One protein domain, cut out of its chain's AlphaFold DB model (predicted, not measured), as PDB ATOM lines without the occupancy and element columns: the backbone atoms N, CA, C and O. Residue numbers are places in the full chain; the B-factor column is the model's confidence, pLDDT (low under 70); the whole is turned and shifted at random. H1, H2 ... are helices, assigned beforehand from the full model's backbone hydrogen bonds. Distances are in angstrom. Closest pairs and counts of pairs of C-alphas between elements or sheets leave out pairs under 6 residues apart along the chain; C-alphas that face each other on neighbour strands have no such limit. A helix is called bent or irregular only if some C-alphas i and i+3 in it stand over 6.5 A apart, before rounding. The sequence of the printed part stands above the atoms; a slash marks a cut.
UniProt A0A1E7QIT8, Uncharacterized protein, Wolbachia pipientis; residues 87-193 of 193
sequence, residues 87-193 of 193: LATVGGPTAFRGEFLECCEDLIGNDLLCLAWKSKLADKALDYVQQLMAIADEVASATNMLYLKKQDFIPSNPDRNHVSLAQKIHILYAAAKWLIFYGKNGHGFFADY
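What this domain is: This is residues 87 to 193 of the 193 residues of an uncharacterized protein of Wolbachia pipientis (UniProt A0A1E7QIT8). Two long helices, H2 and H4, run side by side in opposite ways, and the folded-back helix H1 packs across one side of this pair. The short helix H3 follows H2 at a corner and packs on H4, and a long loop, residues 151 to 164, leads round from H3 to H4. The printed part has 107 residues with four named helices, H1, H2, H3 and H4 in that order, and no named strand; the class is all helix. The whole is compact, with a radius of gyration of the C-alphas of 13.1 A, and rounded, spanning 33 by 26 by 26 A.

How they stand to each other: Go along from residue 87 and you first reach H1, residues 98 to 116, with a kink of 164 degrees near residue 108. It is irregular: C-alphas 107 and 110 are 9.2 A apart, and its line is a rough one. Next comes H2, residues 122 to 142, which H1 touches with residues 107 to 115 alone; the closest C-alphas, of Ile 108 and Ile 135, are 6.7 A apart, and the lines are about perpendicular at 83 degrees. Then find H3, residues 146 to 150, which only just touches H2, and only at the corner, with 3 pairs of C-alphas within 8 A; the closest are those of Ala 140 and Leu 146, 5.0 A apart. H4, residues 165 to 184, touches H2 at a shallow tilt of 28 degrees, opposite ways; their closest C-alphas, of Ala 122 and Gly 183, are 4.4 A apart. H4 touches H1 with residues 168 to 172 alone, about perpendicular at 88 degrees; look at Cys 104 and Lys 168, the closest C-alphas at 5.5 A. H4 also touches H3, where the C-alphas of Leu 148 and His 170 are closest at 5.8 A. H1 and H3 are apart. The helix packing is mostly crossed, but only just, with 1 of 3 pairs at a shallow tilt. Every O i to N i+4 pair of H4 is within hydrogen-bond range, against 16 of 17 in H2, 6 of 15 in H1 and 0 of 1 in H3; O i to N i+3 pairs are within range in 11 of 16 cases in H1 and 2 of 2 in H3.

Where its parts are: Find C-alpha 98 at (-39.113, -34.485, -1.350), where H1 begins; its last C-alpha, 116, is 6.8 A away. H2 runs 30.2 A from C-alpha 122 at (-50.973, -36.713, 9.728) to C-alpha 142. H3 measures 8.0 A from C-alpha 146 to C-alpha 150. H4 runs 28.3 A from C-alpha 165 to C-alpha 184 at (-56.270, -32.699, 6.892).

The domain as a whole: The C-alphas of Gly 92 and Ala 142 are the two farthest apart, at 35.4 A. The printed part has no cut and ends at Tyr 193, the chain's last residue. The link from H3 to H4 is long, while those from H1 to H2 and from H2 to H3 are tight. Mean pLDDT of the printed part is 87.7; look for values under 70 at residues 88 to 91, 156 to 161 and 193.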
ATOM      1  N   LEU A  87     -43.588 -33.133  -8.988       80.94
ATOM      2  CA  LEU A  87     -43.890 -34.563  -9.059       80.94
ATOM      3  C   LEU A  87     -42.649 -35.432  -8.849       80.94
ATOM      4  O   LEU A  87     -41.559 -35.147  -9.366       80.94
ATOM      5  N   ALA A  88     -42.837 -36.528  -8.121       69.56
ATOM      6  CA  ALA A  88     -41.858 -37.597  -8.045       69.56
ATOM      7  C   ALA A  88     -41.921 -38.467  -9.308       69.56
ATOM      8  O   ALA A  88     -42.976 -38.673  -9.901       69.56
ATOM      9  N   THR A  89     -40.766 -38.964  -9.754       65.19
ATOM     10  CA  THR A  89     -40.700 -39.934 -10.863       65.19
ATOM     11  C   THR A  89     -41.138 -41.335 -10.427       65.19
ATOM     12  O   THR A  89     -41.434 -42.172 -11.272       65.19
ATOM     13  N   VAL A  90     -41.172 -41.574  -9.113       61.72
ATOM     14  CA  VAL A  90     -41.559 -42.810  -8.421       61.72
ATOM     15  C   VAL A  90     -42.600 -42.426  -7.357       61.72
ATOM     16  O   VAL A  90     -42.540 -41.312  -6.849       61.72
ATOM     17  N   GLY A  91     -43.584 -43.281  -7.060       61.75
ATOM     18  CA  GLY A  91     -44.659 -42.982  -6.088       61.75
ATOM     19  C   GLY A  91     -45.971 -42.465  -6.699       61.75
ATOM     20  O   GLY A  91     -46.951 -42.248  -5.996       61.75
ATOM     21  N   GLY A  92     -46.023 -42.317  -8.023       70.31
ATOM     22  CA  GLY A  92     -47.251 -41.981  -8.739       70.31
ATOM     23  C   GLY A  92     -47.582 -40.482  -8.774       70.31
ATOM     24  O   GLY A  92     -46.875 -39.643  -8.219       70.31
ATOM     25  N   PRO A  93     -48.663 -40.116  -9.476       74.94
ATOM     26  CA  PRO A  93     -48.975 -38.728  -9.834       74.94
ATOM     27  C   PRO A  93     -49.487 -37.865  -8.667       74.94
ATOM     28  O   PRO A  93     -49.688 -36.664  -8.829       74.94
ATOM     29  N   THR A  94     -49.708 -38.462  -7.499       82.88
ATOM     30  CA  THR A  94     -50.093 -37.775  -6.262       82.88
ATOM     31  C   THR A  94     -48.912 -37.578  -5.313       82.88
ATOM     32  O   THR A  94     -49.065 -36.859  -4.330       82.88
ATOM     33  N   ALA A  95     -47.738 -38.157  -5.594       84.50
ATOM     34  CA  ALA A  95     -46.572 -38.085  -4.721       84.50
ATOM     35  C   ALA A  95     -45.733 -36.823  -4.967       84.50
ATOM     36  O   ALA A  95     -45.295 -36.530  -6.086       84.50
ATOM     37  N   PHE A  96     -45.494 -36.067  -3.894       88.75
ATOM     38  CA  PHE A  96     -44.588 -34.923  -3.919       88.75
ATOM     39  C   PHE A  96     -43.132 -35.394  -3.864       88.75
ATOM     40  O   PHE A  96     -42.762 -36.214  -3.026       88.75
ATOM     41  N   ARG A  97     -42.270 -34.826  -4.711       88.12
ATOM     42  CA  ARG A  97     -40.838 -35.136  -4.708       88.12
ATOM     43  C   ARG A  97     -40.095 -34.360  -3.624       88.12
ATOM     44  O   ARG A  97     -39.727 -33.202  -3.824       88.12
ATOM     45  N   GLY A  98     -39.822 -35.038  -2.510       87.88
ATOM     46  CA  GLY A  98     -39.113 -34.485  -1.350       87.88
ATOM     47  C   GLY A  98     -37.753 -33.853  -1.671       87.88
ATOM     48  O   GLY A  98     -37.440 -32.812  -1.105       87.88
ATOM     49  N   GLU A  99     -36.998 -34.393  -2.636       89.31
ATOM     50  CA  GLU A  99     -35.670 -33.882  -3.037       89.31
ATOM     51  C   GLU A  99     -35.649 -32.384  -3.389       89.31
ATOM     52  O   GLU A  99     -34.630 -31.724  -3.220       89.31
ATOM     53  N   PHE A 100     -36.758 -31.789  -3.848       90.50
ATOM     54  CA  PHE A 100     -36.778 -30.345  -4.118       90.50
ATOM     55  C   PHE A 100     -36.596 -29.490  -2.852       90.50
ATOM     56  O   PHE A 100     -36.203 -28.326  -2.954       90.50
ATOM     57  N   LEU A 101     -36.844 -30.048  -1.662       92.62
ATOM     58  CA  LEU A 101     -36.573 -29.376  -0.391       92.62
ATOM     59  C   LEU A 101     -35.070 -29.198  -0.137       92.62
ATOM     60  O   LEU A 101     -34.702 -28.240   0.539       92.62
ATOM     61  N   GLU A 102     -34.200 -30.024  -0.730       92.06
ATOM     62  CA  GLU A 102     -32.740 -29.847  -0.649       92.06
ATOM     63  C   GLU A 102     -32.306 -28.513  -1.260       92.06
ATOM     64  O   GLU A 102     -31.446 -27.817  -0.728       92.06
ATOM     65  N   CYS A 103     -32.979 -28.077  -2.331       90.31
ATOM     66  CA  CYS A 103     -32.732 -26.772  -2.942       90.31
ATOM     67  C   CYS A 103     -33.067 -25.594  -2.010       90.31
ATOM     68  O   CYS A 103     -32.723 -24.456  -2.332       90.31
ATOM     69  N   CYS A 104     -33.766 -25.851  -0.903       93.56
ATOM     70  CA  CYS A 104     -34.229 -24.860   0.060       93.56
ATOM     71  C   CYS A 104     -33.472 -24.917   1.396       93.56
ATOM     72  O   CYS A 104     -33.870 -24.200   2.314       93.56
ATOM     73  N   GLU A 105     -32.417 -25.738   1.534       94.62
ATOM     74  CA  GLU A 105     -31.666 -25.908   2.793       94.62
ATOM     75  C   GLU A 105     -31.183 -24.573   3.379       94.62
ATOM     76  O   GLU A 105     -31.250 -24.355   4.586       94.62
ATOM     77  N   ASP A 106     -30.765 -23.640   2.524       94.50
ATOM     78  CA  ASP A 106     -30.332 -22.296   2.912       94.50
ATOM     79  C   ASP A 106     -31.450 -21.430   3.513       94.50
ATOM     80  O   ASP A 106     -31.154 -20.465   4.215       94.50
ATOM     81  N   LEU A 107     -32.719 -21.760   3.252       95.56
ATOM     82  CA  LEU A 107     -33.877 -21.075   3.828       95.56
ATOM     83  C   LEU A 107     -34.394 -21.772   5.087       95.56
ATOM     84  O   LEU A 107     -34.709 -21.104   6.068       95.56
ATOM     85  N   ILE A 108     -34.524 -23.100   5.048       95.25
ATOM     86  CA  ILE A 108     -35.185 -23.872   6.113       95.25
ATOM     87  C   ILE A 108     -34.222 -24.436   7.160       95.25
ATOM     88  O   ILE A 108     -34.656 -24.855   8.232       95.25
ATOM     89  N   GLY A 109     -32.924 -24.439   6.860       95.56
ATOM     90  CA  GLY A 109     -31.894 -25.050   7.685       95.56
ATOM     91  C   GLY A 109     -31.867 -26.578   7.590       95.56
ATOM     92  O   GLY A 109     -32.845 -27.241   7.231       95.56
ATOM     93  N   ASN A 110     -30.720 -27.143   7.962       94.38
ATOM     94  CA  ASN A 110     -30.482 -28.583   7.901       94.38
ATOM     95  C   ASN A 110     -31.432 -29.381   8.813       94.38
ATOM     96  O   ASN A 110     -31.906 -30.443   8.421       94.38
ATOM     97  N   ASP A 111     -31.768 -28.853   9.994       94.25
ATOM     98  CA  ASP A 111     -32.646 -29.538  10.949       94.25
ATOM     99  C   ASP A 111     -34.043 -29.792  10.368       94.25
ATOM    100  O   ASP A 111     -34.561 -30.908  10.460       94.25
ATOM    101  N   LEU A 112     -34.648 -28.782   9.730       93.75
ATOM    102  CA  LEU A 112     -35.982 -28.910   9.143       93.75
ATOM    103  C   LEU A 112     -35.944 -29.770   7.873       93.75
ATOM    104  O   LEU A 112     -36.833 -30.595   7.674       93.75
ATOM    105  N   LEU A 113     -34.879 -29.662   7.071       94.38
ATOM    106  CA  LEU A 113     -34.655 -30.545   5.926       94.38
ATOM    107  C   LEU A 113     -34.537 -32.017   6.353       94.38
ATOM    108  O   LEU A 113     -35.188 -32.883   5.777       94.38
ATOM    109  N   CYS A 114     -33.785 -32.308   7.415       92.19
ATOM    110  CA  CYS A 114     -33.663 -33.651   7.984       92.19
ATOM    111  C   CYS A 114     -35.014 -34.243   8.414       92.19
ATOM    112  O   CYS A 114     -35.188 -35.463   8.420       92.19
ATOM    113  N   LEU A 115     -35.989 -33.405   8.783       91.75
ATOM    114  CA  LEU A 115     -37.337 -33.874   9.085       91.75
ATOM    115  C   LEU A 115     -38.106 -34.298   7.829       91.75
ATOM    116  O   LEU A 115     -38.968 -35.164   7.964       91.75
ATOM    117  N   ALA A 116     -37.803 -33.773   6.642       90.94
ATOM    118  CA  ALA A 116     -38.428 -34.220   5.393       90.94
ATOM    119  C   ALA A 116     -38.143 -35.703   5.097       90.94
ATOM    120  O   ALA A 116     -39.003 -36.403   4.576       90.94
ATOM    121  N   TRP A 117     -36.978 -36.199   5.521       90.00
ATOM    122  CA  TRP A 117     -36.526 -37.583   5.322       90.00
ATOM    123  C   TRP A 117     -37.052 -38.577   6.363       90.00
ATOM    124  O   TRP A 117     -36.583 -39.706   6.456       90.00
ATOM    125  N   LYS A 118     -38.017 -38.165   7.191       90.25
ATOM    126  CA  LYS A 118     -38.614 -39.018   8.224       90.25
ATOM    127  C   LYS A 118     -40.115 -39.086   8.021       90.25
ATOM    128  O   LYS A 118     -40.771 -38.052   8.157       90.25
ATOM    129  N   SER A 119     -40.646 -40.288   7.799       89.50
ATOM    130  CA  SER A 119     -42.091 -40.536   7.710       89.50
ATOM    131  C   SER A 119     -42.829 -39.985   8.932       89.50
ATOM    132  O   SER A 119     -42.323 -40.058  10.059       89.50
ATOM    133  N   LYS A 120     -44.018 -39.421   8.718       90.38
ATOM    134  CA  LYS A 120     -44.846 -38.797   9.760       90.38
ATOM    135  C   LYS A 120     -46.296 -39.188   9.586       90.38
ATOM    136  O   LYS A 120     -46.784 -39.223   8.466       90.38
ATOM    137  N   LEU A 121     -46.983 -39.381  10.708       89.12
ATOM    138  CA  LEU A 121     -48.443 -39.405  10.754       89.12
ATOM    139  C   LEU A 121     -49.010 -38.004  10.481       89.12
ATOM    140  O   LEU A 121     -48.284 -37.008  10.549       89.12
ATOM    141  N   ALA A 122     -50.302 -37.932  10.173       89.12
ATOM    142  CA  ALA A 122     -50.973 -36.713   9.728       89.12
ATOM    143  C   ALA A 122     -50.788 -35.512  10.676       89.12
ATOM    144  O   ALA A 122     -50.469 -34.413  10.227       89.12
ATOM    145  N   ASP A 123     -50.914 -35.713  11.988       89.56
ATOM    146  CA  ASP A 123     -50.726 -34.664  12.999       89.56
ATOM    147  C   ASP A 123     -49.296 -34.098  12.968       89.56
ATOM    148  O   ASP A 123     -49.094 -32.886  12.890       89.56
ATOM    149  N   LYS A 124     -48.292 -34.980  12.925       92.75
ATOM    150  CA  LYS A 124     -46.879 -34.596  12.846       92.75
ATOM    151  C   LYS A 124     -46.508 -33.990  11.502       92.75
ATOM    152  O   LYS A 124     -45.641 -33.117  11.455       92.75
ATOM    153  N   ALA A 125     -47.151 -34.418  10.420       92.50
ATOM    154  CA  ALA A 125     -47.004 -33.792   9.115       92.50
ATOM    155  C   ALA A 125     -47.535 -32.349   9.144       92.50
ATOM    156  O   ALA A 125     -46.857 -31.445   8.661       92.50
ATOM    157  N   LEU A 126     -48.684 -32.101   9.784       93.75
ATOM    158  CA  LEU A 126     -49.235 -30.753   9.943       93.75
ATOM    159  C   LEU A 126     -48.342 -29.852  10.813       93.75
ATOM    160  O   LEU A 126     -48.095 -28.709  10.425       93.75
ATOM    161  N   ASP A 127     -47.804 -30.360  11.928       94.75
ATOM    162  CA  ASP A 127     -46.842 -29.629  12.774       94.75
ATOM    163  C   ASP A 127     -45.578 -29.232  11.986       94.75
ATOM    164  O   ASP A 127     -45.059 -28.119  12.108       94.75
ATOM    165  N   TYR A 128     -45.080 -30.146  11.151       94.38
ATOM    166  CA  TYR A 128     -43.929 -29.910  10.283       94.38
ATOM    167  C   TYR A 128     -44.219 -28.828   9.231       94.38
ATOM    168  O   TYR A 128     -43.414 -27.913   9.037       94.38
ATOM    169  N   VAL A 129     -45.392 -28.863   8.595       93.75
ATOM    170  CA  VAL A 129     -45.764 -27.855   7.592       93.75
ATOM    171  C   VAL A 129     -45.913 -26.466   8.183       93.75
ATOM    172  O   VAL A 129     -45.554 -25.493   7.525       93.75
ATOM    173  N   GLN A 130     -46.443 -26.341   9.399       94.56
ATOM    174  CA  GLN A 130     -46.572 -25.030  10.035       94.56
ATOM    175  C   GLN A 130     -45.215 -24.321  10.127       94.56
ATOM    176  O   GLN A 130     -45.140 -23.121   9.869       94.56
ATOM    177  N   GLN A 131     -44.142 -25.072  10.392       95.00
ATOM    178  CA  GLN A 131     -42.777 -24.545  10.410       95.00
ATOM    179  C   GLN A 131     -42.300 -24.147   9.007       95.00
ATOM    180  O   GLN A 131     -41.850 -23.017   8.823       95.00
ATOM    181  N   LEU A 132     -42.465 -25.019   8.001       94.62
ATOM    182  CA  LEU A 132     -42.106 -24.698   6.611       94.62
ATOM    183  C   LEU A 132     -42.828 -23.444   6.103       94.62
ATOM    184  O   LEU A 132     -42.231 -22.579   5.464       94.62
ATOM    185  N   MET A 133     -44.124 -23.341   6.395       94.62
ATOM    186  CA  MET A 133     -44.970 -22.248   5.934       94.62
ATOM    187  C   MET A 133     -44.648 -20.934   6.646       94.62
ATOM    188  O   MET A 133     -44.685 -19.893   5.996       94.62
ATOM    189  N   ALA A 134     -44.294 -20.970   7.934       96.44
ATOM    190  CA  ALA A 134     -43.850 -19.784   8.661       96.44
ATOM    191  C   ALA A 134     -42.569 -19.195   8.048       96.44
ATOM    192  O   ALA A 134     -42.526 -17.997   7.771       96.44
ATOM    193  N   ILE A 135     -41.575 -20.042   7.749       96.06
ATOM    194  CA  ILE A 135     -40.324 -19.620   7.098       96.06
ATOM    195  C   ILE A 135     -40.607 -19.071   5.695       96.06
ATOM    196  O   ILE A 135     -40.124 -17.998   5.333       96.06
ATOM    197  N   ALA A 136     -41.429 -19.771   4.906       96.00
ATOM    198  CA  ALA A 136     -41.798 -19.311   3.571       96.00
ATOM    199  C   ALA A 136     -42.509 -17.945   3.613       96.00
ATOM    200  O   ALA A 136     -42.163 -17.061   2.832       96.00
ATOM    201  N   ASP A 137     -43.456 -17.749   4.537       97.25
ATOM    202  CA  ASP A 137     -44.177 -16.483   4.714       97.25
ATOM    203  C   ASP A 137     -43.254 -15.345   5.173       97.25
ATOM    204  O   ASP A 137     -43.392 -14.222   4.681       97.25
ATOM    205  N   GLU A 138     -42.296 -15.611   6.061       97.19
ATOM    206  CA  GLU A 138     -41.302 -14.628   6.503       97.19
ATOM    207  C   GLU A 138     -40.427 -14.156   5.333       97.19
ATOM    208  O   GLU A 138     -40.371 -12.958   5.031       97.19
ATOM    209  N   VAL A 139     -39.808 -15.097   4.613       96.19
ATOM    210  CA  VAL A 139     -38.918 -14.801   3.480       96.19
ATOM    211  C   VAL A 139     -39.688 -14.131   2.337       96.19
ATOM    212  O   VAL A 139     -39.221 -13.147   1.752       96.19
ATOM    213  N   ALA A 140     -40.895 -14.611   2.029       95.88
ATOM    214  CA  ALA A 140     -41.740 -14.029   0.991       95.88
ATOM    215  C   ALA A 140     -42.204 -12.613   1.353       95.88
ATOM    216  O   ALA A 140     -42.272 -11.753   0.477       95.88
ATOM    217  N   SER A 141     -42.493 -12.338   2.627       96.38
ATOM    218  CA  SER A 141     -42.863 -10.992   3.082       96.38
ATOM    219  C   SER A 141     -41.682 -10.029   2.971       96.38
ATOM    220  O   SER A 141     -41.834  -8.939   2.421       96.38
ATOM    221  N   ALA A 142     -40.493 -10.451   3.412       96.50
ATOM    222  CA  ALA A 142     -39.274  -9.643   3.350       96.50
ATOM    223  C   ALA A 142     -38.845  -9.305   1.909       96.50
ATOM    224  O   ALA A 142     -38.233  -8.266   1.669       96.50
ATOM    225  N   THR A 143     -39.191 -10.160   0.945       95.19
ATOM    226  CA  THR A 143     -38.835  -9.996  -0.475       95.19
ATOM    227  C   THR A 143     -39.990  -9.548  -1.372       95.19
ATOM    228  O   THR A 143     -39.816  -9.443  -2.586       95.19
ATOM    229  N   ASN A 144     -41.159  -9.240  -0.797       95.50
ATOM    230  CA  ASN A 144     -42.378  -8.863  -1.523       95.50
ATOM    231  C   ASN A 144     -42.846  -9.926  -2.549       95.50
ATOM    232  O   ASN A 144     -43.375  -9.607  -3.614       95.50
ATOM    233  N   MET A 145     -42.659 -11.209  -2.223       95.50
ATOM    234  CA  MET A 145     -42.987 -12.371  -3.060       95.50
ATOM    235  C   MET A 145     -44.174 -13.196  -2.538       95.50
ATOM    236  O   MET A 145     -44.389 -14.326  -2.972       95.50
ATOM    237  N   LEU A 146     -45.001 -12.641  -1.643       94.94
ATOM    238  CA  LEU A 146     -46.194 -13.320  -1.101       94.94
ATOM    239  C   LEU A 146     -47.191 -13.788  -2.174       94.94
ATOM    240  O   LEU A 146     -47.991 -14.692  -1.926       94.94
ATOM    241  N   TYR A 147     -47.144 -13.206  -3.375       93.69
ATOM    242  CA  TYR A 147     -47.960 -13.646  -4.507       93.69
ATOM    243  C   TYR A 147     -47.703 -15.117  -4.882       93.69
ATOM    244  O   TYR A 147     -48.633 -15.798  -5.317       93.69
ATOM    245  N   LEU A 148     -46.492 -15.637  -4.630       93.19
ATOM    246  CA  LEU A 148     -46.112 -17.027  -4.902       93.19
ATOM    247  C   LEU A 148     -46.963 -18.037  -4.124       93.19
ATOM    248  O   LEU A 148     -47.177 -19.148  -4.597       93.19
ATOM    249  N   LYS A 149     -47.520 -17.648  -2.970       92.81
ATOM    250  CA  LYS A 149     -48.392 -18.510  -2.156       92.81
ATOM    251  C   LYS A 149     -49.651 -18.951  -2.901       92.81
ATOM    252  O   LYS A 149     -50.167 -20.038  -2.661       92.81
ATOM    253  N   LYS A 150     -50.160 -18.109  -3.803       89.75
ATOM    254  CA  LYS A 150     -51.360 -18.379  -4.614       89.75
ATOM    255  C   LYS A 150     -51.028 -18.833  -6.032       89.75
ATOM    256  O   LYS A 150     -51.939 -19.040  -6.820       89.75
ATOM    257  N   GLN A 151     -49.748 -18.929  -6.365       87.81
ATOM    258  CA  GLN A 151     -49.328 -19.337  -7.688       87.81
ATOM    259  C   GLN A 151     -49.446 -20.858  -7.816       87.81
ATOM    260  O   GLN A 151     -49.047 -21.588  -6.908       87.81
ATOM    261  N   ASP A 152     -50.006 -21.303  -8.941       82.44
ATOM    262  CA  ASP A 152     -50.226 -22.720  -9.258       82.44
ATOM    263  C   ASP A 152     -49.440 -23.146 -10.516       82.44
ATOM    264  O   ASP A 152     -49.720 -24.162 -11.143       82.44
ATOM    265  N   PHE A 153     -48.432 -22.355 -10.896       83.19
ATOM    266  CA  PHE A 153     -47.488 -22.654 -11.970       83.19
ATOM    267  C   PHE A 153     -46.059 -22.418 -11.490       83.19
ATOM    268  O   PHE A 153     -45.786 -21.470 -10.753       83.19
ATOM    269  N   ILE A 154     -45.123 -23.254 -11.935       84.75
ATOM    270  CA  ILE A 154     -43.721 -23.137 -11.537       84.75
ATOM    271  C   ILE A 154     -43.152 -21.814 -12.102       84.75
ATOM    272  O   ILE A 154     -43.209 -21.607 -13.315       84.75
ATOM    273  N   PRO A 155     -42.602 -20.909 -11.264       74.56
ATOM    274  CA  PRO A 155     -42.226 -19.549 -11.673       74.56
ATOM    275  C   PRO A 155     -41.112 -19.466 -12.730       74.56
ATOM    276  O   PRO A 155     -40.912 -18.405 -13.319       74.56
ATOM    277  N   SER A 156     -40.357 -20.542 -12.977       67.38
ATOM    278  CA  SER A 156     -39.349 -20.653 -14.051       67.38
ATOM    279  C   SER A 156     -38.928 -22.118 -14.211       67.38
ATOM    280  O   SER A 156     -38.996 -22.863 -13.232       67.38
ATOM    281  N   ASN A 157     -38.446 -22.532 -15.393       57.22
ATOM    282  CA  ASN A 157     -37.895 -23.881 -15.595       57.22
ATOM    283  C   ASN A 157     -36.758 -24.130 -14.577       57.22
ATOM    284  O   ASN A 157     -35.807 -23.342 -14.555       57.22
ATOM    285  N   PRO A 158     -36.861 -25.132 -13.686       55.12
ATOM    286  CA  PRO A 158     -35.846 -25.366 -12.670       55.12
ATOM    287  C   PRO A 158     -34.577 -25.924 -13.319       55.12
ATOM    288  O   PRO A 158     -34.473 -27.122 -13.575       55.12
ATOM    289  N   ASP A 159     -33.579 -25.068 -13.549       59.97
ATOM    290  CA  ASP A 159     -32.203 -25.556 -13.564       59.97
ATOM    291  C   ASP A 159     -31.880 -25.986 -12.131       59.97
ATOM    292  O   ASP A 159     -31.799 -25.150 -11.229       59.97
ATOM    293  N   ARG A 160     -31.735 -27.298 -11.906       57.53
ATOM    294  CA  ARG A 160     -31.396 -27.853 -10.583       57.53
ATOM    295  C   ARG A 160     -30.107 -27.263 -10.019       57.53
ATOM    296  O   ARG A 160     -29.946 -27.233  -8.806       57.53
ATOM    297  N   ASN A 161     -29.220 -26.769 -10.879       62.00
ATOM    298  CA  ASN A 161     -27.968 -26.161 -10.453       62.00
ATOM    299  C   ASN A 161     -28.145 -24.712  -9.972       62.00
ATOM    300  O   ASN A 161     -27.285 -24.204  -9.259       62.00
ATOM    301  N   HIS A 162     -29.250 -24.047 -10.337       70.56
ATOM    302  CA  HIS A 162     -29.506 -22.640 -10.022       70.56
ATOM    303  C   HIS A 162     -30.990 -22.386  -9.721       70.56
ATOM    304  O   HIS A 162     -31.705 -21.738 -10.488       70.56
ATOM    305  N   VAL A 163     -31.457 -22.868  -8.567       85.00
ATOM    306  CA  VAL A 163     -32.810 -22.566  -8.080       85.00
ATOM    307  C   VAL A 163     -32.846 -21.146  -7.506       85.00
ATOM    308  O   VAL A 163     -32.209 -20.844  -6.496       85.00
ATOM    309  N   SER A 164     -33.602 -20.261  -8.153       90.44
ATOM    310  CA  SER A 164     -33.809 -18.882  -7.696       90.44
ATOM    311  C   SER A 164     -34.568 -18.823  -6.367       90.44
ATOM    312  O   SER A 164     -35.342 -19.721  -6.038       90.44
ATOM    313  N   LEU A 165     -34.431 -17.714  -5.631       92.62
ATOM    314  CA  LEU A 165     -35.175 -17.496  -4.384       92.62
ATOM    315  C   LEU A 165     -36.696 -17.645  -4.572       92.62
ATOM    316  O   LEU A 165     -37.358 -18.288  -3.761       92.62
ATOM    317  N   ALA A 166     -37.240 -17.119  -5.673       92.88
ATOM    318  CA  ALA A 166     -38.658 -17.258  -6.000       92.88
ATOM    319  C   ALA A 166     -39.066 -18.730  -6.184       92.88
ATOM    320  O   ALA A 166     -40.115 -19.150  -5.700       92.88
ATOM    321  N   GLN A 167     -38.230 -19.542  -6.839       91.19
ATOM    322  CA  GLN A 167     -38.486 -20.978  -6.970       91.19
ATOM    323  C   GLN A 167     -38.407 -21.695  -5.619       91.19
ATOM    324  O   GLN A 167     -39.271 -22.521  -5.354       91.19
ATOM    325  N   LYS A 168     -37.446 -21.361  -4.747       93.62
ATOM    326  CA  LYS A 168     -37.346 -21.954  -3.400       93.62
ATOM    327  C   LYS A 168     -38.590 -21.666  -2.558       93.62
ATOM    328  O   LYS A 168     -39.207 -22.587  -2.034       93.62
ATOM    329  N   ILE A 169     -39.025 -20.405  -2.506       94.88
ATOM    330  CA  ILE A 169     -40.265 -20.006  -1.817       94.88
ATOM    331  C   ILE A 169     -41.468 -20.776  -2.385       94.88
ATOM    332  O   ILE A 169     -42.305 -21.280  -1.637       94.88
ATOM    333  N   HIS A 170     -41.545 -20.906  -3.711       94.50
ATOM    334  CA  HIS A 170     -42.623 -21.640  -4.368       94.50
ATOM    335  C   HIS A 170     -42.596 -23.150  -4.063       94.50
ATOM    336  O   HIS A 170     -43.655 -23.729  -3.830       94.50
ATOM    337  N   ILE A 171     -41.416 -23.782  -3.997       93.62
ATOM    338  CA  ILE A 171     -41.254 -25.181  -3.562       93.62
ATOM    339  C   ILE A 171     -41.817 -25.361  -2.150       93.62
ATOM    340  O   ILE A 171     -42.625 -26.263  -1.933       93.62
ATOM    341  N   LEU A 172     -41.446 -24.484  -1.211       95.50
ATOM    342  CA  LEU A 172     -41.925 -24.554   0.172       95.50
ATOM    343  C   LEU A 172     -43.450 -24.425   0.252       95.50
ATOM    344  O   LEU A 172     -44.098 -25.209   0.947       95.50
ATOM    345  N   TYR A 173     -44.049 -23.494  -0.497       95.25
ATOM    346  CA  TYR A 173     -45.507 -23.372  -0.552       95.25
ATOM    347  C   TYR A 173     -46.190 -24.574  -1.201       95.25
ATOM    348  O   TYR A 173     -47.233 -25.004  -0.710       95.25
ATOM    349  N   ALA A 174     -45.627 -25.132  -2.272       93.00
ATOM    350  CA  ALA A 174     -46.178 -26.314  -2.922       93.00
ATOM    351  C   ALA A 174     -46.139 -27.537  -1.990       93.00
ATOM    352  O   ALA A 174     -47.158 -28.210  -1.833       93.00
ATOM    353  N   ALA A 175     -45.009 -27.771  -1.313       93.81
ATOM    354  CA  ALA A 175     -44.869 -28.825  -0.310       93.81
ATOM    355  C   ALA A 175     -45.869 -28.636   0.841       93.81
ATOM    356  O   ALA A 175     -46.568 -29.572   1.225       93.81
ATOM    357  N   ALA A 176     -45.990 -27.408   1.355       93.69
ATOM    358  CA  ALA A 176     -46.917 -27.079   2.430       93.69
ATOM    359  C   ALA A 176     -48.383 -27.308   2.031       93.69
ATOM    360  O   ALA A 176     -49.127 -27.929   2.786       93.69
ATOM    361  N   LYS A 177     -48.809 -26.841   0.848       92.25
ATOM    362  CA  LYS A 177     -50.174 -27.053   0.331       92.25
ATOM    363  C   LYS A 177     -50.502 -28.545   0.238       92.25
ATOM    364  O   LYS A 177     -51.549 -28.957   0.733       92.25
ATOM    365  N   TRP A 178     -49.592 -29.326  -0.345       92.56
ATOM    366  CA  TRP A 178     -49.748 -30.767  -0.520       92.56
ATOM    367  C   TRP A 178     -49.857 -31.493   0.829       92.56
ATOM    368  O   TRP A 178     -50.835 -32.193   1.084       92.56
ATOM    369  N   LEU A 179     -48.923 -31.243   1.749       92.56
ATOM    370  CA  LEU A 179     -48.932 -31.851   3.083       92.56
ATOM    371  C   LEU A 179     -50.137 -31.407   3.933       92.56
ATOM    372  O   LEU A 179     -50.663 -32.203   4.705       92.56
ATOM    373  N   ILE A 180     -50.606 -30.159   3.807       92.44
ATOM    374  CA  ILE A 180     -51.834 -29.702   4.481       92.44
ATOM    375  C   ILE A 180     -53.052 -30.435   3.937       92.44
ATOM    376  O   ILE A 180     -53.929 -30.796   4.720       92.44
ATOM    377  N   PHE A 181     -53.133 -30.606   2.618       91.31
ATOM    378  CA  PHE A 181     -54.241 -31.307   1.989       91.31
ATOM    379  C   PHE A 181     -54.329 -32.739   2.516       91.31
ATOM    380  O   PHE A 181     -55.345 -33.114   3.095       91.31
ATOM    381  N   TYR A 182     -53.246 -33.505   2.404       89.31
ATOM    382  CA  TYR A 182     -53.214 -34.894   2.855       89.31
ATOM    383  C   TYR A 182     -53.342 -35.012   4.380       89.31
ATOM    384  O   TYR A 182     -54.203 -35.748   4.859       89.31
ATOM    385  N   GLY A 183     -52.629 -34.181   5.145       89.00
ATOM    386  CA  GLY A 183     -52.710 -34.157   6.608       89.00
ATOM    387  C   GLY A 183     -54.113 -33.869   7.146       89.00
ATOM    388  O   GLY A 183     -54.547 -34.489   8.115       89.00
ATOM    389  N   LYS A 184     -54.873 -32.973   6.505       88.50
ATOM    390  CA  LYS A 184     -56.270 -32.699   6.892       88.50
ATOM    391  C   LYS A 184     -57.234 -33.832   6.552       88.50
ATOM    392  O   LYS A 184     -58.274 -33.923   7.196       88.50
ATOM    393  N   ASN A 185     -56.890 -34.665   5.575       84.69
ATOM    394  CA  ASN A 185     -57.637 -35.870   5.218       84.69
ATOM    395  C   ASN A 185     -57.118 -37.114   5.969       84.69
ATOM    396  O   ASN A 185     -57.477 -38.231   5.638       84.69
ATOM    397  N   GLY A 186     -56.285 -36.937   7.004       83.69
ATOM    398  CA  GLY A 186     -55.806 -38.042   7.840       83.69
ATOM    399  C   GLY A 186     -54.590 -38.783   7.284       83.69
ATOM    400  O   GLY A 186     -54.132 -39.738   7.906       83.69
ATOM    401  N   HIS A 187     -54.010 -38.314   6.179       84.19
ATOM    402  CA  HIS A 187     -52.823 -38.915   5.582       84.19
ATOM    403  C   HIS A 187     -51.544 -38.275   6.116       84.19
ATOM    404  O   HIS A 187     -51.361 -37.055   6.105       84.19
ATOM    405  N   GLY A 188     -50.640 -39.128   6.580       85.75
ATOM    406  CA  GLY A 188     -49.256 -38.761   6.821       85.75
ATOM    407  C   GLY A 188     -48.457 -38.619   5.525       85.75
ATOM    408  O   GLY A 188     -49.009 -38.506   4.434       85.75
ATOM    409  N   PHE A 189     -47.136 -38.679   5.646       87.25
ATOM    410  CA  PHE A 189     -46.275 -38.970   4.505       87.25
ATOM    411  C   PHE A 189     -45.256 -40.037   4.877       87.25
ATOM    412  O   PHE A 189     -44.784 -40.102   6.019       87.25
ATOM    413  N   PHE A 190     -44.882 -40.833   3.885       85.12
ATOM    414  CA  PHE A 190     -43.838 -41.837   3.992       85.12
ATOM    415  C   PHE A 190     -42.643 -41.358   3.174       85.12
ATOM    416  O   PHE A 190     -42.784 -41.030   1.999       85.12
ATOM    417  N   ALA A 191     -41.492 -41.209   3.829       84.56
ATOM    418  CA  ALA A 191     -40.262 -40.869   3.131       84.56
ATOM    419  C   ALA A 191     -39.733 -42.139   2.454       84.56
ATOM    420  O   ALA A 191     -39.521 -43.137   3.139       84.56
ATOM    421  N   ASP A 192     -39.555 -42.070   1.139       74.06
ATOM    422  CA  ASP A 192     -38.999 -43.128   0.292       74.06
ATOM    423  C   ASP A 192     -37.642 -42.639  -0.248       74.06
ATOM    424  O   ASP A 192     -37.547 -41.481  -0.679       74.06
ATOM    425  N   TYR A 193     -36.595 -43.464  -0.130       69.56
ATOM    426  CA  TYR A 193     -35.187 -43.101  -0.364       69.56
ATOM    427  C   TYR A 193     -34.413 -44.154  -1.162       69.56
ATOM    428  O   TYR A 193     -34.550 -45.362  -0.873       69.56
TER     429      TYR A 193